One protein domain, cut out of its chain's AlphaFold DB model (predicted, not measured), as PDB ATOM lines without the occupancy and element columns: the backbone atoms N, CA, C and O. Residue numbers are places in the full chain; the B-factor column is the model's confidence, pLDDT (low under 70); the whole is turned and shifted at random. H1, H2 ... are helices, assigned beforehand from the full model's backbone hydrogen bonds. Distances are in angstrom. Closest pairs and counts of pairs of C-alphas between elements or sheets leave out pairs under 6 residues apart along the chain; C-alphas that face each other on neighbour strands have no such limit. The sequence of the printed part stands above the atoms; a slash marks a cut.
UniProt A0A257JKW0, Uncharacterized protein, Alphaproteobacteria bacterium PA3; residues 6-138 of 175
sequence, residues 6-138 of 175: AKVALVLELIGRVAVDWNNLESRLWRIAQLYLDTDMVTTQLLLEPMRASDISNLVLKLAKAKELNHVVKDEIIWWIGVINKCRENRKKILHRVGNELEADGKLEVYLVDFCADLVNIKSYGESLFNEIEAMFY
ATOM      1  N   ALA A   6     144.185 246.754 201.549       71.50
ATOM      2  CA  ALA A   6     143.536 245.673 202.291       71.50
ATOM      3  C   ALA A   6     143.908 244.270 201.771       71.50
ATOM      4  O   ALA A   6     144.169 243.377 202.570       71.50
ATOM      5  N   LYS A   7     143.998 244.081 200.447       71.25
ATOM      6  CA  LYS A   7     144.394 242.793 199.853       71.25
ATOM      7  C   LYS A   7     145.849 242.449 200.147       71.25
ATOM      8  O   LYS A   7     146.156 241.308 200.467       71.25
ATOM      9  N   VAL A   8     146.738 243.441 200.083       74.25
ATOM     10  CA  VAL A   8     148.156 243.249 200.427       74.25
ATOM     11  C   VAL A   8     148.309 242.834 201.894       74.25
ATOM     12  O   VAL A   8     149.050 241.899 202.184       74.25
ATOM     13  N   ALA A   9     147.576 243.475 202.809       78.56
ATOM     14  CA  ALA A   9     147.599 243.127 204.231       78.56
ATOM     15  C   ALA A   9     147.130 241.684 204.492       78.56
ATOM     16  O   ALA A   9     147.821 240.942 205.185       78.56
ATOM     17  N   LEU A  10     146.018 241.266 203.875       79.38
ATOM     18  CA  LEU A  10     145.499 239.900 203.995       79.38
ATOM     19  C   LEU A  10     146.493 238.851 203.473       79.38
ATOM     20  O   LEU A  10     146.730 237.837 204.123       79.38
ATOM     21  N   VAL A  11     147.112 239.092 202.314       78.50
ATOM     22  CA  VAL A  11     148.111 238.171 201.742       78.50
ATOM     23  C   VAL A  11     149.313 238.006 202.677       78.50
ATOM     24  O   VAL A  11     149.770 236.883 202.891       78.50
ATOM     25  N   LEU A  12     149.807 239.097 203.268       79.81
ATOM     26  CA  LEU A  12     150.912 239.044 204.229       79.81
ATOM     27  C   LEU A  12     150.533 238.284 205.507       79.81
ATOM     28  O   LEU A  12     151.335 237.491 205.999       79.81
ATOM     29  N   GLU A  13     149.316 238.481 206.014       84.44
ATOM     30  CA  GLU A  13     148.791 237.740 207.166       84.44
ATOM     31  C   GLU A  13     148.735 236.232 206.884       84.44
ATOM     32  O   GLU A  13     149.241 235.429 207.672       84.44
ATOM     33  N   LEU A  14     148.193 235.841 205.726       82.19
ATOM     34  CA  LEU A  14     148.111 234.440 205.312       82.19
ATOM     35  C   LEU A  14     149.503 233.809 205.162       82.19
ATOM     36  O   LEU A  14     149.720 232.688 205.618       82.19
ATOM     37  N   ILE A  15     150.479 234.528 204.598       80.38
ATOM     38  CA  ILE A  15     151.874 234.062 204.521       80.38
ATOM     39  C   ILE A  15     152.476 233.878 205.922       80.38
ATOM     40  O   ILE A  15     153.147 232.873 206.176       80.38
ATOM     41  N   GLY A  16     152.226 234.818 206.837       81.88
ATOM     42  CA  GLY A  16     152.656 234.712 208.232       81.88
ATOM     43  C   GLY A  16     152.077 233.471 208.915       81.88
ATOM     44  O   GLY A  16     152.813 232.706 209.541       81.88
ATOM     45  N   ARG A  17     150.782 233.207 208.718       84.75
ATOM     46  CA  ARG A  17     150.111 232.008 209.236       84.75
ATOM     47  C   ARG A  17     150.700 230.720 208.668       84.75
ATOM     48  O   ARG A  17     150.998 229.808 209.437       84.75
ATOM     49  N   VAL A  18     150.946 230.671 207.358       82.00
ATOM     50  CA  VAL A  18     151.620 229.534 206.710       82.00
ATOM     51  C   VAL A  18     152.957 229.240 207.385       82.00
ATOM     52  O   VAL A  18     153.254 228.079 207.642       82.00
ATOM     53  N   ALA A  19     153.762 230.260 207.697       79.75
ATOM     54  CA  ALA A  19     155.050 230.061 208.359       79.75
ATOM     55  C   ALA A  19     154.904 229.466 209.774       79.75
ATOM     56  O   ALA A  19     155.623 228.532 210.124       79.75
ATOM     57  N   VAL A  20     153.952 229.963 210.569       84.00
ATOM     58  CA  VAL A  20     153.695 229.465 211.932       84.00
ATOM     59  C   VAL A  20     153.173 228.027 211.918       84.00
ATOM     60  O   VAL A  20     153.689 227.169 212.637       84.00
ATOM     61  N   ASP A  21     152.165 227.739 211.095       82.12
ATOM     62  CA  ASP A  21     151.577 226.400 211.005       82.12
ATOM     63  C   ASP A  21     152.580 225.379 210.445       82.12
ATOM     64  O   ASP A  21     152.616 224.230 210.891       82.12
ATOM     65  N   TRP A  22     153.470 225.817 209.553       81.81
ATOM     66  CA  TRP A  22     154.577 225.010 209.049       81.81
ATOM     67  C   TRP A  22     155.583 224.626 210.138       81.81
ATOM     68  O   TRP A  22     155.918 223.450 210.278       81.81
ATOM     69  N   ASN A  23     156.023 225.588 210.951       80.88
ATOM     70  CA  ASN A  23     156.953 225.318 212.052       80.88
ATOM     71  C   ASN A  23     156.355 224.326 213.065       80.88
ATOM     72  O   ASN A  23     157.052 223.441 213.561       80.88
ATOM     73  N   ASN A  24     155.047 224.422 213.326       81.31
ATOM     74  CA  ASN A  24     154.347 223.463 214.179       81.31
ATOM     75  C   ASN A  24     154.407 222.037 213.608       81.31
ATOM     76  O   ASN A  24     154.711 221.102 214.347       81.31
ATOM     77  N   LEU A  25     154.168 221.860 212.306       81.25
ATOM     78  CA  LEU A  25     154.274 220.551 211.650       81.25
ATOM     79  C   LEU A  25     155.682 219.956 211.762       81.25
ATOM     80  O   LEU A  25     155.833 218.777 212.085       81.25
ATOM     81  N   GLU A  26     156.713 220.771 211.538       82.12
ATOM     82  CA  GLU A  26     158.105 220.320 211.634       82.12
ATOM     83  C   GLU A  26     158.486 219.928 213.069       82.12
ATOM     84  O   GLU A  26     159.129 218.896 213.268       82.12
ATOM     85  N   SER A  27     158.001 220.665 214.074       83.94
ATOM     86  CA  SER A  27     158.219 220.323 215.487       83.94
ATOM     87  C   SER A  27     157.650 218.947 215.858       83.94
ATOM     88  O   SER A  27     158.230 218.226 216.667       83.94
ATOM     89  N   ARG A  28     156.537 218.529 215.237       86.12
ATOM     90  CA  ARG A  28     155.927 217.219 215.498       86.12
ATOM     91  C   ARG A  28     156.754 216.080 214.900       86.12
ATOM     92  O   ARG A  28     156.965 215.079 215.579       86.12
ATOM     93  N   LEU A  29     157.296 216.243 213.688       86.38
ATOM     94  CA  LEU A  29     158.240 215.272 213.113       86.38
ATOM     95  C   LEU A  29     159.489 215.110 213.983       86.38
ATOM     96  O   LEU A  29     159.959 213.992 214.185       86.38
ATOM     97  N   TRP A  30     159.998 216.218 214.516       88.44
ATOM     98  CA  TRP A  30     161.132 216.211 215.431       88.44
ATOM     99  C   TRP A  30     160.835 215.395 216.697       88.44
ATOM    100  O   TRP A  30     161.638 214.552 217.086       88.44
ATOM    101  N   ARG A  31     159.642 215.552 217.286       85.94
ATOM    102  CA  ARG A  31     159.229 214.757 218.455       85.94
ATOM    103  C   ARG A  31     159.041 213.274 218.133       85.94
ATOM    104  O   ARG A  31     159.380 212.436 218.956       85.94
ATOM    105  N   ILE A  32     158.567 212.912 216.940       86.50
ATOM    106  CA  ILE A  32     158.538 211.494 216.533       86.50
ATOM    107  C   ILE A  32     159.961 210.937 216.386       86.50
ATOM    108  O   ILE A  32     160.231 209.818 216.817       86.50
ATOM    109  N   ALA A  33     160.891 211.709 215.811       86.75
ATOM    110  CA  ALA A  33     162.295 211.303 215.746       86.75
ATOM    111  C   ALA A  33     162.874 211.087 217.151       86.75
ATOM    112  O   ALA A  33     163.536 210.078 217.374       86.75
ATOM    113  N   GLN A  34     162.569 211.984 218.095       84.94
ATOM    114  CA  GLN A  34     162.927 211.833 219.505       84.94
ATOM    115  C   GLN A  34     162.422 210.506 220.083       84.94
ATOM    116  O   GLN A  34     163.223 209.757 220.637       84.94
ATOM    117  N   LEU A  35     161.126 210.204 219.917       82.19
ATOM    118  CA  LEU A  35     160.518 208.970 220.425       82.19
ATOM    119  C   LEU A  35     161.236 207.726 219.888       82.19
ATOM    120  O   LEU A  35     161.571 206.833 220.657       82.19
ATOM    121  N   TYR A  36     161.532 207.684 218.585       81.75
ATOM    122  CA  TYR A  36     162.239 206.547 217.986       81.75
ATOM    123  C   TYR A  36     163.721 206.467 218.350       81.75
ATOM    124  O   TYR A  36     164.299 205.378 218.298       81.75
ATOM    125  N   LEU A  37     164.374 207.594 218.629       82.25
ATOM    126  CA  LEU A  37     165.766 207.610 219.078       82.25
ATOM    127  C   LEU A  37     165.896 207.254 220.561       82.25
ATOM    128  O   LEU A  37     166.982 206.838 220.946       82.25
ATOM    129  N   ASP A  38     164.809 207.368 221.332       80.56
ATOM    130  CA  ASP A  38     164.765 207.147 222.783       80.56
ATOM    131  C   ASP A  38     165.840 207.974 223.506       80.56
ATOM    132  O   ASP A  38     166.713 207.468 224.205       80.56
ATOM    133  N   THR A  39     165.822 209.286 223.249       76.25
ATOM    134  CA  THR A  39     166.778 210.249 223.821       76.25
ATOM    135  C   THR A  39     166.055 211.344 224.595       76.25
ATOM    136  O   THR A  39     164.928 211.726 224.265       76.25
ATOM    137  N   ASP A  40     166.714 211.877 225.624       79.88
ATOM    138  CA  ASP A  40     166.219 213.051 226.337       79.88
ATOM    139  C   ASP A  40     166.203 214.292 225.427       79.88
ATOM    140  O   ASP A  40     166.887 214.358 224.404       79.88
ATOM    141  N   MET A  41     165.424 215.300 225.822       79.12
ATOM    142  CA  MET A  41     165.199 216.513 225.031       79.12
ATOM    143  C   MET A  41     166.496 217.254 224.673       79.12
ATOM    144  O   MET A  41     166.606 217.772 223.563       79.12
ATOM    145  N   VAL A  42     167.474 217.301 225.585       84.44
ATOM    146  CA  VAL A  42     168.736 218.024 225.376       84.44
ATOM    147  C   VAL A  42     169.588 217.283 224.353       84.44
ATOM    148  O   VAL A  42     170.076 217.886 223.397       84.44
ATOM    149  N   THR A  43     169.707 215.964 224.498       83.12
ATOM    150  CA  THR A  43     170.415 215.122 223.528       83.12
ATOM    151  C   THR A  43     169.760 215.192 222.151       83.12
ATOM    152  O   THR A  43     170.451 215.355 221.144       83.12
ATOM    153  N   THR A  44     168.427 215.140 222.080       83.44
ATOM    154  CA  THR A  44     167.723 215.281 220.802       83.44
ATOM    155  C   THR A  44     167.983 216.649 220.165       83.44
ATOM    156  O   THR A  44     168.211 216.713 218.958       83.44
ATOM    157  N   GLN A  45     167.981 217.740 220.940       85.31
ATOM    158  CA  GLN A  45     168.284 219.084 220.427       85.31
ATOM    159  C   GLN A  45     169.679 219.134 219.814       85.31
ATOM    160  O   GLN A  45     169.815 219.487 218.645       85.31
ATOM    161  N   LEU A  46     170.689 218.653 220.537       88.81
ATOM    162  CA  LEU A  46     172.066 218.604 220.042       88.81
ATOM    163  C   LEU A  46     172.208 217.814 218.731       88.81
ATOM    164  O   LEU A  46     172.982 218.204 217.858       88.81
ATOM    165  N   LEU A  47     171.467 216.711 218.582       87.56
ATOM    166  CA  LEU A  47     171.541 215.847 217.402       87.56
ATOM    167  C   LEU A  47     170.746 216.383 216.206       87.56
ATOM    168  O   LEU A  47     171.192 216.259 215.065       87.56
ATOM    169  N   LEU A  48     169.549 216.917 216.453       89.06
ATOM    170  CA  LEU A  48     168.556 217.162 215.407       89.06
ATOM    171  C   LEU A  48     168.359 218.644 215.073       89.06
ATOM    172  O   LEU A  48     167.954 218.940 213.953       89.06
ATOM    173  N   GLU A  49     168.630 219.580 215.988       86.75
ATOM    174  CA  GLU A  49     168.491 221.025 215.731       86.75
ATOM    175  C   GLU A  49     169.334 221.525 214.540       86.75
ATOM    176  O   GLU A  49     168.826 222.325 213.753       86.75
ATOM    177  N   PRO A  50     170.567 221.025 214.302       89.69
ATOM    178  CA  PRO A  50     171.346 221.424 213.127       89.69
ATOM    179  C   PRO A  50     170.788 220.892 211.796       89.69
ATOM    180  O   PRO A  50     171.239 221.306 210.723       89.69
ATOM    181  N   MET A  51     169.857 219.933 211.831       90.06
ATOM    182  CA  MET A  51     169.352 219.277 210.630       90.06
ATOM    183  C   MET A  51     168.320 220.142 209.913       90.06
ATOM    184  O   MET A  51     167.451 220.773 210.512       90.06
ATOM    185  N   ARG A  52     168.342 220.104 208.577       88.44
ATOM    186  CA  ARG A  52     167.253 220.691 207.793       88.44
ATOM    187  C   ARG A  52     165.995 219.858 208.003       88.44
ATOM    188  O   ARG A  52     166.055 218.634 208.092       88.44
ATOM    189  N   ALA A  53     164.830 220.491 207.946       84.12
ATOM    190  CA  ALA A  53     163.563 219.782 208.103       84.12
ATOM    191  C   ALA A  53     163.340 218.643 207.090       84.12
ATOM    192  O   ALA A  53     162.699 217.644 207.411       84.12
ATOM    193  N   SER A  54     163.888 218.751 205.873       87.69
ATOM    194  CA  SER A  54     163.883 217.649 204.899       87.69
ATOM    195  C   SER A  54     164.664 216.431 205.387       87.69
ATOM    196  O   SER A  54     164.257 215.296 205.144       87.69
ATOM    197  N   ASP A  55     165.771 216.665 206.087       91.00
ATOM    198  CA  ASP A  55     166.639 215.616 206.606       91.00
ATOM    199  C   ASP A  55     165.993 214.959 207.826       91.00
ATOM    200  O   ASP A  55     166.030 213.737 207.939       91.00
ATOM    201  N   ILE A  56     165.298 215.740 208.662       90.06
ATOM    202  CA  ILE A  56     164.459 215.224 209.755       90.06
ATOM    203  C   ILE A  56     163.340 214.335 209.195       90.06
ATOM    204  O   ILE A  56     163.170 213.210 209.659       90.06
ATOM    205  N   SER A  57     162.618 214.768 208.151       91.00
ATOM    206  CA  SER A  57     161.602 213.924 207.496       91.00
ATOM    207  C   SER A  57     162.196 212.597 206.997       91.00
ATOM    208  O   SER A  57     161.611 211.533 207.197       91.00
ATOM    209  N   ASN A  58     163.377 212.639 206.373       92.31
ATOM    210  CA  ASN A  58     164.069 211.441 205.892       92.31
ATOM    211  C   ASN A  58     164.549 210.538 207.035       92.31
ATOM    212  O   ASN A  58     164.513 209.313 206.900       92.31
ATOM    213  N   LEU A  59     164.999 211.124 208.143       92.38
ATOM    214  CA  LEU A  59     165.391 210.396 209.341       92.38
ATOM    215  C   LEU A  59     164.190 209.655 209.933       92.38
ATOM    216  O   LEU A  59     164.275 208.444 210.102       92.38
ATOM    217  N   VAL A  60     163.063 210.339 210.156       90.88
ATOM    218  CA  VAL A  60     161.827 209.713 210.665       90.88
ATOM    219  C   VAL A  60     161.377 208.578 209.748       90.88
ATOM    220  O   VAL A  60     161.064 207.494 210.227       90.88
ATOM    221  N   LEU A  61     161.421 208.773 208.426       91.62
ATOM    222  CA  LEU A  61     161.083 207.724 207.463       91.62
ATOM    223  C   LEU A  61     161.979 206.484 207.606       91.62
ATOM    224  O   LEU A  61     161.495 205.353 207.528       91.62
ATOM    225  N   LYS A  62     163.291 206.681 207.779       91.25
ATOM    226  CA  LYS A  62     164.248 205.584 207.978       91.25
ATOM    227  C   LYS A  62     164.042 204.897 209.326       91.25
ATOM    228  O   LYS A  62     164.059 203.672 209.367       91.25
ATOM    229  N   LEU A  63     163.815 205.667 210.389       87.38
ATOM    230  CA  LEU A  63     163.549 205.154 211.732       87.38
ATOM    231  C   LEU A  63     162.267 204.322 211.758       87.38
ATOM    232  O   LEU A  63     162.320 203.178 212.190       87.38
ATOM    233  N   ALA A  64     161.166 204.824 211.195       87.06
ATOM    234  CA  ALA A  64     159.919 204.071 211.086       87.06
ATOM    235  C   ALA A  64     160.113 202.772 210.288       87.06
ATOM    236  O   ALA A  64     159.669 201.711 210.701       87.06
ATOM    237  N   LYS A  65     160.848 202.795 209.169       85.31
ATOM    238  CA  LYS A  65     161.128 201.566 208.403       85.31
ATOM    239  C   LYS A  65     161.993 200.550 209.151       85.31
ATOM    240  O   LYS A  65     161.864 199.362 208.876       85.31
ATOM    241  N   ALA A  66     162.897 201.015 210.007       82.69
ATOM    242  CA  ALA A  66     163.866 200.168 210.693       82.69
ATOM    243  C   ALA A  66     163.368 199.648 212.048       82.69
ATOM    244  O   ALA A  66     163.725 198.538 212.428       82.69
ATOM    245  N   LYS A  67     162.592 200.457 212.778       78.44
ATOM    246  CA  LYS A  67     162.203 200.204 214.172       78.44
ATOM    247  C   LYS A  67     160.714 199.916 214.361       78.44
ATOM    248  O   LYS A  67     160.362 199.316 215.366       78.44
ATOM    249  N   GLU A  68     159.843 200.338 213.442       78.69
ATOM    250  CA  GLU A  68     158.400 200.160 213.619       78.69
ATOM    251  C   GLU A  68     157.953 198.765 213.165       78.69
ATOM    252  O   GLU A  68     157.929 198.457 211.967       78.69
ATOM    253  N   LEU A  69     157.573 197.936 214.137       69.62
ATOM    254  CA  LEU A  69     157.028 196.599 213.903       69.62
ATOM    255  C   LEU A  69     155.546 196.662 213.505       69.62
ATOM    256  O   LEU A  69     155.060 195.792 212.777       69.62
ATOM    257  N   ASN A  70     154.818 197.705 213.923       80.75
ATOM    258  CA  ASN A  70     153.426 197.886 213.543       80.75
ATOM    259  C   ASN A  70     153.312 198.503 212.140       80.75
ATOM    260  O   ASN A  70     153.485 199.705 211.927       80.75
ATOM    261  N   HIS A  71     152.942 197.672 211.164       84.25
ATOM    262  CA  HIS A  71     152.757 198.098 209.775       84.25
ATOM    263  C   HIS A  71     151.769 199.263 209.613       84.25
ATOM    264  O   HIS A  71     151.997 200.116 208.761       84.25
ATOM    265  N   VAL A  72     150.729 199.344 210.449       85.94
ATOM    266  CA  VAL A  72     149.734 200.424 210.390       85.94
ATOM    267  C   VAL A  72     150.361 201.757 210.804       85.94
ATOM    268  O   VAL A  72     150.222 202.742 210.086       85.94
ATOM    269  N   VAL A  73     151.116 201.785 211.908       86.12
ATOM    270  CA  VAL A  73     151.840 202.988 212.366       86.12
ATOM    271  C   VAL A  73     152.832 203.450 211.303       86.12
ATOM    272  O   VAL A  73     152.863 204.625 210.930       86.12
ATOM    273  N   LYS A  74     153.607 202.507 210.760       88.50
ATOM    274  CA  LYS A  74     154.567 202.778 209.690       88.50
ATOM    275  C   LYS A  74     153.889 203.414 208.474       88.50
ATOM    276  O   LYS A  74     154.411 204.389 207.932       88.50
ATOM    277  N   ASP A  75     152.739 202.892 208.056       90.31
ATOM    278  CA  ASP A  75     152.005 203.400 206.898       90.31
ATOM    279  C   ASP A  75     151.422 204.801 207.148       90.31
ATOM    280  O   ASP A  75     151.496 205.650 206.255       90.31
ATOM    281  N   GLU A  76     150.918 205.086 208.355       92.06
ATOM    282  CA  GLU A  76     150.483 206.440 208.739       92.06
ATOM    283  C   GLU A  76     151.650 207.440 208.706       92.06
ATOM    284  O   GLU A  76     151.520 208.526 208.138       92.06
ATOM    285  N   ILE A  77     152.826 207.070 209.229       91.06
ATOM    286  CA  ILE A  77     154.019 207.932 209.209       91.06
ATOM    287  C   ILE A  77     154.484 208.198 207.774       91.06
ATOM    288  O   ILE A  77     154.766 209.344 207.414       91.06
ATOM    289  N   ILE A  78     154.557 207.159 206.933       91.75
ATOM    290  CA  ILE A  78     154.937 207.295 205.519       91.75
ATOM    291  C   ILE A  78     153.958 208.225 204.800       91.75
ATOM    292  O   ILE A  78     154.386 209.122 204.065       91.75
ATOM    293  N   TRP A  79     152.655 208.031 205.018       92.06
ATOM    294  CA  TRP A  79     151.623 208.877 204.432       92.06
ATOM    295  C   TRP A  79     151.777 210.333 204.880       92.06
ATOM    296  O   TRP A  79     151.822 211.232 204.036       92.06
ATOM    297  N   TRP A  80     151.937 210.570 206.184       90.75
ATOM    298  CA  TRP A  80     152.054 211.909 206.752       90.75
ATOM    299  C   TRP A  80     153.287 212.655 206.237       90.75
ATOM    300  O   TRP A  80     153.180 213.803 205.803       90.75
ATOM    301  N   ILE A  81     154.445 211.989 206.171       91.38
ATOM    302  CA  ILE A  81     155.663 212.549 205.564       91.38
ATOM    303  C   ILE A  81     155.432 212.877 204.083       91.38
ATOM    304  O   ILE A  81     155.863 213.930 203.605       91.38
ATOM    305  N   GLY A  82     154.726 212.011 203.351       90.00
ATOM    306  CA  GLY A  82     154.334 212.264 201.965       90.00
ATOM    307  C   GLY A  82     153.485 213.531 201.816       90.00
ATOM    308  O   GLY A  82     153.734 214.342 200.922       90.00
ATOM    309  N   VAL A  83     152.524 213.742 202.715       88.56
ATOM    310  CA  VAL A  83     151.683 214.948 202.757       88.56
ATOM    311  C   VAL A  83     152.499 216.196 203.100       88.56
ATOM    312  O   VAL A  83     152.376 217.207 202.409       88.56
ATOM    313  N   ILE A  84     153.396 216.123 204.087       88.31
ATOM    314  CA  ILE A  84     154.302 217.229 204.434       88.31
ATOM    315  C   ILE A  84     155.174 217.610 203.234       88.31
ATOM    316  O   ILE A  84     155.310 218.793 202.922       88.31
ATOM    317  N   ASN A  85     155.722 216.637 202.504       87.69
ATOM    318  CA  ASN A  85     156.521 216.912 201.310       87.69
ATOM    319  C   ASN A  85     155.707 217.642 200.227       87.69
ATOM    320  O   ASN A  85     156.192 218.632 199.678       87.69
ATOM    321  N   LYS A  86     154.450 217.240 199.991       87.88
ATOM    322  CA  LYS A  86     153.538 217.955 199.077       87.88
ATOM    323  C   LYS A  86     153.268 219.389 199.537       87.88
ATOM    324  O   LYS A  86     153.355 220.320 198.738       87.88
ATOM    325  N   CYS A  87     153.005 219.604 200.828       85.75
ATOM    326  CA  CYS A  87     152.840 220.954 201.368       85.75
ATOM    327  C   CYS A  87     154.111 221.799 201.208       85.75
ATOM    328  O   CYS A  87     154.017 222.985 200.894       85.75
ATOM    329  N   ARG A  88     155.301 221.201 201.359       85.06
ATOM    330  CA  ARG A  88     156.588 221.881 201.147       85.06
ATOM    331  C   ARG A  88     156.729 222.368 199.705       85.06
ATOM    332  O   ARG A  88     157.185 223.487 199.476       85.06
ATOM    333  N   GLU A  89     156.340 221.546 198.735       87.00
ATOM    334  CA  GLU A  89     156.330 221.913 197.315       87.00
ATOM    335  C   GLU A  89     155.329 223.033 197.025       87.00
ATOM    336  O   GLU A  89     155.693 224.032 196.401       87.00
ATOM    337  N   ASN A  90     154.101 222.914 197.535       84.00
ATOM    338  CA  ASN A  90     153.074 223.947 197.399       84.00
ATOM    339  C   ASN A  90     153.529 225.279 198.011       84.00
ATOM    340  O   ASN A  90     153.408 226.316 197.363       84.00
ATOM    341  N   ARG A  91     154.156 225.264 199.196       82.19
ATOM    342  CA  ARG A  91     154.741 226.458 199.823       82.19
ATOM    343  C   ARG A  91     155.786 227.119 198.921       82.19
ATOM    344  O   ARG A  91     155.752 228.334 198.753       82.19
ATOM    345  N   LYS A  92     156.704 226.349 198.323       84.38
ATOM    346  CA  LYS A  92     157.710 226.898 197.390       84.38
ATOM    347  C   LYS A  92     157.054 227.552 196.173       84.38
ATOM    348  O   LYS A  92     157.468 228.640 195.781       84.38
ATOM    349  N   LYS A  93     156.020 226.920 195.609       83.06
ATOM    350  CA  LYS A  93     155.251 227.467 194.479       83.06
ATOM    351  C   LYS A  93     154.539 228.765 194.858       83.06
ATOM    352  O   LYS A  93     154.639 229.735 194.117       83.06
ATOM    353  N   ILE A  94     153.889 228.806 196.022       78.69
ATOM    354  CA  ILE A  94     153.234 230.010 196.548       78.69
ATOM    355  C   ILE A  94     154.254 231.138 196.717       78.69
ATOM    356  O   ILE A  94     154.025 232.226 196.207       78.69
ATOM    357  N   LEU A  95     155.399 230.887 197.360       76.94
ATOM    358  CA  LEU A  95     156.438 231.907 197.554       76.94
ATOM    359  C   LEU A  95     156.992 232.439 196.226       76.94
ATOM    360  O   LEU A  95     157.180 233.645 196.082       76.94
ATOM    361  N   HIS A  96     157.208 231.561 195.242       81.00
ATOM    362  CA  HIS A  96     157.629 231.963 193.899       81.00
ATOM    363  C   HIS A  96     156.569 232.829 193.199       81.00
ATOM    364  O   HIS A  96     156.907 233.844 192.596       81.00
ATOM    365  N   ARG A  97     155.284 232.465 193.308       75.88
ATOM    366  CA  ARG A  97     154.174 233.258 192.755       75.88
ATOM    367  C   ARG A  97     154.033 234.602 193.456       75.88
ATOM    368  O   ARG A  97     153.923 235.609 192.780       75.88
ATOM    369  N   VAL A  98     154.133 234.658 194.784       71.75
ATOM    370  CA  VAL A  98     154.136 235.925 195.538       71.75
ATOM    371  C   VAL A  98     155.258 236.844 195.039       71.75
ATOM    372  O   VAL A  98     155.014 238.023 194.818       71.75
ATOM    373  N   GLY A  99     156.462 236.312 194.799       69.00
ATOM    374  CA  GLY A  99     157.592 237.100 194.294       69.00
ATOM    375  C   GLY A  99     157.413 237.671 192.881       69.00
ATOM    376  O   GLY A  99     157.982 238.718 192.590       69.00
ATOM    377  N   ASN A 100     156.613 237.021 192.026       67.69
ATOM    378  CA  ASN A 100     156.489 237.361 190.600       67.69
ATOM    379  C   ASN A 100     155.122 237.953 190.197       67.69
ATOM    380  O   ASN A 100     155.040 238.691 189.220       67.69
ATOM    381  N   GLU A 101     154.042 237.607 190.903       60.62
ATOM    382  CA  GLU A 101     152.644 237.804 190.478       60.62
ATOM    383  C   GLU A 101     151.843 238.726 191.410       60.62
ATOM    384  O   GLU A 101     150.642 238.911 191.193       60.62
ATOM    385  N   LEU A 102     152.486 239.349 192.409       56.28
ATOM    386  CA  LEU A 102     151.857 240.319 193.321       56.28
ATOM    387  C   LEU A 102     151.146 241.481 192.592       56.28
ATOM    388  O   LEU A 102     150.388 242.205 193.219       56.28
ATOM    389  N   GLU A 103     151.318 241.659 191.281       52.38
ATOM    390  CA  GLU A 103     150.617 242.691 190.507       52.38
ATOM    391  C   GLU A 103     149.475 242.186 189.598       52.38
ATOM    392  O   GLU A 103     148.748 243.020 189.048       52.38
ATOM    393  N   ALA A 104     149.267 240.868 189.428       50.72
ATOM    394  CA  ALA A 104     148.486 240.372 188.282       50.72
ATOM    395  C   ALA A 104     147.342 239.375 188.555       50.72
ATOM    396  O   ALA A 104     146.370 239.417 187.800       50.72
ATOM    397  N   ASP A 105     147.382 238.512 189.582       57.50
ATOM    398  CA  ASP A 105     146.411 237.401 189.668       57.50
ATOM    399  C   ASP A 105     145.534 237.418 190.936       57.50
ATOM    400  O   ASP A 105     146.000 237.280 192.067       57.50
ATOM    401  N   GLY A 106     144.215 237.539 190.743       61.38
ATOM    402  CA  GLY A 106     143.205 237.475 191.808       61.38
ATOM    403  C   GLY A 106     143.023 236.079 192.417       61.38
ATOM    404  O   GLY A 106     142.226 235.919 193.337       61.38
ATOM    405  N   LYS A 107     143.742 235.068 191.916       72.88
ATOM    406  CA  LYS A 107     143.674 233.683 192.400       72.88
ATOM    407  C   LYS A 107     144.626 233.385 193.560       72.88
ATOM    408  O   LYS A 107     144.405 232.405 194.267       72.88
ATOM    409  N   LEU A 108     145.657 234.208 193.786       77.25
ATOM    410  CA  LEU A 108     146.657 233.981 194.842       77.25
ATOM    411  C   LEU A 108     146.030 233.927 196.243       77.25
ATOM    412  O   LEU A 108     146.390 233.070 197.045       77.25
ATOM    413  N   GLU A 109     145.071 234.812 196.511       77.19
ATOM    414  CA  GLU A 109     144.327 234.858 197.774       77.19
ATOM    415  C   GLU A 109     143.560 233.553 198.021       77.19
ATOM    416  O   GLU A 109     143.707 232.947 199.078       77.19
ATOM    417  N   VAL A 110     142.816 233.076 197.019       79.50
ATOM    418  CA  VAL A 110     142.050 231.822 197.100       79.50
ATOM    419  C   VAL A 110     142.981 230.639 197.372       79.50
ATOM    420  O   VAL A 110     142.732 229.862 198.289       79.50
ATOM    421  N   TYR A 111     144.104 230.548 196.652       78.50
ATOM    422  CA  TYR A 111     145.090 229.490 196.888       78.50
ATOM    423  C   TYR A 111     145.693 229.541 198.295       78.50
ATOM    424  O   TYR A 111     145.914 228.492 198.897       78.50
ATOM    425  N   LEU A 112     145.979 230.735 198.819       81.19
ATOM    426  CA  LEU A 112     146.512 230.905 200.171       81.19
ATOM    427  C   LEU A 112     145.495 230.497 201.242       81.19
ATOM    428  O   LEU A 112     145.881 229.840 202.208       81.19
ATOM    429  N   VAL A 113     144.221 230.852 201.067       84.44
ATOM    430  CA  VAL A 113     143.134 230.462 201.979       84.44
ATOM    431  C   VAL A 113     142.961 228.944 201.995       84.44
ATOM    432  O   VAL A 113     143.003 228.345 203.073       84.44
ATOM    433  N   ASP A 114     142.854 228.316 200.822       83.75
ATOM    434  CA  ASP A 114     142.721 226.859 200.695       83.75
ATOM    435  C   ASP A 114     143.930 226.135 201.306       83.75
ATOM    436  O   ASP A 114     143.784 225.191 202.083       83.75
ATOM    437  N   PHE A 115     145.143 226.624 201.030       85.88
ATOM    438  CA  PHE A 115     146.366 226.041 201.574       85.88
ATOM    439  C   PHE A 115     146.466 226.185 203.100       85.88
ATOM    440  O   PHE A 115     146.911 225.255 203.773       85.88
ATOM    441  N   CYS A 116     146.034 227.315 203.670       86.38
ATOM    442  CA  CYS A 116     145.965 227.479 205.124       86.38
ATOM    443  C   CYS A 116     144.977 226.489 205.754       86.38
ATOM    444  O   CYS A 116     145.278 225.918 206.801       86.38
ATOM    445  N   ALA A 117     143.820 226.263 205.125       86.69
ATOM    446  CA  ALA A 117     142.847 225.283 205.602       86.69
ATOM    447  C   ALA A 117     143.425 223.856 205.584       86.69
ATOM    448  O   ALA A 117     143.311 223.130 206.575       86.69
ATOM    449  N   ASP A 118     144.117 223.481 204.504       87.31
ATOM    450  CA  ASP A 118     144.825 222.201 204.406       87.31
ATOM    451  C   ASP A 118     145.887 222.057 205.511       87.31
ATOM    452  O   ASP A 118     145.937 221.029 206.193       87.31
ATOM    453  N   LEU A 119     146.704 223.092 205.748       85.81
ATOM    454  CA  LEU A 119     147.736 223.078 206.792       85.81
ATOM    455  C   LEU A 119     147.157 222.876 208.195       85.81
ATOM    456  O   LEU A 119     147.712 222.095 208.968       85.81
ATOM    457  N   VAL A 120     146.040 223.531 208.520       87.81
ATOM    458  CA  VAL A 120     145.363 223.372 209.818       87.81
ATOM    459  C   VAL A 120     144.922 221.923 210.030       87.81
ATOM    460  O   VAL A 120     145.174 221.349 211.091       87.81
ATOM    461  N   ASN A 121     144.319 221.306 209.011       88.06
ATOM    462  CA  ASN A 121     143.862 219.920 209.089       88.06
ATOM    463  C   ASN A 121     145.034 218.940 209.244       88.06
ATOM    464  O   ASN A 121     144.984 218.033 210.073       88.06
ATOM    465  N   ILE A 122     146.117 219.145 208.490       89.12
ATOM    466  CA  ILE A 122     147.312 218.291 208.556       89.12
ATOM    467  C   ILE A 122     148.028 218.443 209.892       89.12
ATOM    468  O   ILE A 122     148.534 217.457 210.427       89.12
ATOM    469  N   LYS A 123     148.064 219.658 210.446       87.94
ATOM    470  CA  LYS A 123     148.610 219.925 211.779       87.94
ATOM    471  C   LYS A 123     147.833 219.159 212.843       87.94
ATOM    472  O   LYS A 123     148.449 218.444 213.627       87.94
ATOM    473  N   SER A 124     146.506 219.278 212.831       89.81
ATOM    474  CA  SER A 124     145.627 218.572 213.769       89.81
ATOM    475  C   SER A 124     145.808 217.052 213.685       89.81
ATOM    476  O   SER A 124     145.967 216.369 214.699       89.81
ATOM    477  N   TYR A 125     145.889 216.522 212.462       91.56
ATOM    478  CA  TYR A 125     146.176 215.109 212.238       91.56
ATOM    479  C   TYR A 125     147.561 214.704 212.763       91.56
ATOM    480  O   TYR A 125     147.670 213.706 213.464       91.56
ATOM    481  N   GLY A 126     148.613 215.477 212.472       90.06
ATOM    482  CA  GLY A 126     149.975 215.184 212.925       90.06
ATOM    483  C   GLY A 126     150.129 215.205 214.447       90.06
ATOM    484  O   GLY A 126     150.862 214.400 215.012       90.06
ATOM    485  N   GLU A 127     149.404 216.096 215.119       90.44
ATOM    486  CA  GLU A 127     149.312 216.133 216.579       90.44
ATOM    487  C   GLU A 127     148.588 214.907 217.141       90.44
ATOM    488  O   GLU A 127     149.089 214.269 218.063       90.44
ATOM    489  N   SER A 128     147.464 214.529 216.534       90.69
ATOM    490  CA  SER A 128     146.713 213.333 216.930       90.69
ATOM    491  C   SER A 128     147.532 212.058 216.715       90.69
ATOM    492  O   SER A 128     147.571 211.193 217.583       90.69
ATOM    493  N   LEU A 129     148.242 211.965 215.586       91.00
ATOM    494  CA  LEU A 129     149.116 210.840 215.261       91.00
ATOM    495  C   LEU A 129     150.266 210.729 216.262       91.00
ATOM    496  O   LEU A 129     150.543 209.637 216.748       91.00
ATOM    497  N   PHE A 130     150.913 211.851 216.592       89.75
ATOM    498  CA  PHE A 130     151.961 211.883 217.609       89.75
ATOM    499  C   PHE A 130     151.444 211.382 218.962       89.75
ATOM    500  O   PHE A 130     152.070 210.502 219.538       89.75
ATOM    501  N   ASN A 131     150.301 211.887 219.437       88.56
ATOM    502  CA  ASN A 131     149.728 211.471 220.720       88.56
ATOM    503  C   ASN A 131     149.364 209.975 220.726       88.56
ATOM    504  O   ASN A 131     149.556 209.293 221.731       88.56
ATOM    505  N   GLU A 132     148.863 209.450 219.602       89.06
ATOM    506  CA  GLU A 132     148.564 208.024 219.474       89.06
ATOM    507  C   GLU A 132     149.828 207.165 219.552       89.06
ATOM    508  O   GLU A 132     149.852 206.199 220.312       89.06
ATOM    509  N   ILE A 133     150.885 207.551 218.832       85.81
ATOM    510  CA  ILE A 133     152.190 206.878 218.867       85.81
ATOM    511  C   ILE A 133     152.802 206.970 220.268       85.81
ATOM    512  O   ILE A 133     153.218 205.959 220.823       85.81
ATOM    513  N   GLU A 134     152.834 208.158 220.871       83.88
ATOM    514  CA  GLU A 134     153.391 208.374 222.210       83.88
ATOM    515  C   GLU A 134     152.708 207.465 223.235       83.88
ATOM    516  O   GLU A 134     153.379 206.706 223.926       83.88
ATOM    517  N   ALA A 135     151.376 207.439 223.259       81.75
ATOM    518  CA  ALA A 135     150.637 206.607 224.199       81.75
ATOM    519  C   ALA A 135     150.660 205.099 223.868       81.75
ATOM    520  O   ALA A 135     150.194 204.310 224.686       81.75
ATOM    521  N   MET A 136     151.175 204.664 222.709       77.62
ATOM    522  CA  MET A 136     151.505 203.245 222.491       77.62
ATOM    523  C   MET A 136     152.771 202.823 223.237       77.62
ATOM    524  O   MET A 136     152.866 201.672 223.658       77.62
ATOM    525  N   PHE A 137     153.742 203.730 223.365       65.94
ATOM    526  CA  PHE A 137     155.070 203.439 223.911       65.94
ATOM    527  C   PHE A 137     155.253 203.920 225.358       65.94
ATOM    528  O   PHE A 137     156.124 203.420 226.067       65.94
ATOM    529  N   TYR A 138     154.445 204.884 225.799       62.72
ATOM    530  CA  TYR A 138     154.558 205.540 227.095       62.72
ATOM    531  C   TYR A 138     153.185 205.589 227.767       62.72
ATOM    532  O   TYR A 138     152.391 206.494 227.519       62.72
TER     533      TYR A 138
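This is residues 6 to 138 of the 175 residues of an uncharacterized protein of Alphaproteobacteria bacterium PA3 (UniProt A0A257JKW0). Three long helices, H1, H4 and H5, run side by side as an elongated bundle, and the shorter H3 packs on H1 and H4 over one half of its length, so that four helices stand there. The small H2 lies crosswise outside this bundle, near the last residues of H1. The printed part has 133 residues, with five named helices, H1 to H5 in chain order, and no named strand; the class is all helix. It is only just compact, close to loose, with a radius of gyration of the C-alphas of 16.8 A, and spans 51 by 30 by 20 A.

Find C-alpha 6 at (143.536, 245.673, 202.291); from there H1, residues 6 to 37, runs 47.2 A to C-alpha 37 at (165.766, 207.610, 219.078). Next come H2, residues 41 to 48, and H3, residues 53 to 67, 20.5 A long. H4, residues 71 to 101, runs 44.1 A. H5, residues 108 to 137, runs 43.0 A and ends at C-alpha 137, (155.070, 203.439, 223.911).

Start at the hub, H1. It touches H5 the same way at a shallow tilt of 20 degrees, closest at the C-alphas of Leu 25 and Lys 123, 5.7 A. With residues 26 to 36 alone it touches H3, C-alphas 33 and 60 being closest at 5.3 A. H3 and H4 form a helical hairpin, closest at C-alphas 64 and 74, 5.7 A; H4 and H5 form another, closest at C-alphas 80 and 126, 7.3 A. H1 and H2 only just touch, with 3 pairs of C-alphas within 8 A, the closest being those of Gln 34 and Thr 44, 6.0 A, about perpendicular at 74 degrees. H3 and H5 are apart. In H1, H2, H3, H4 and H5 every O i to N i+4 pair is within hydrogen-bond range.

The C-alphas farthest apart, of Ala 104 and Tyr 138, are 52.5 A apart. The printed part has no cut and no long link. Look for pLDDT under 70 at residue 69, residues 99 to 106 and residues 137 to 138.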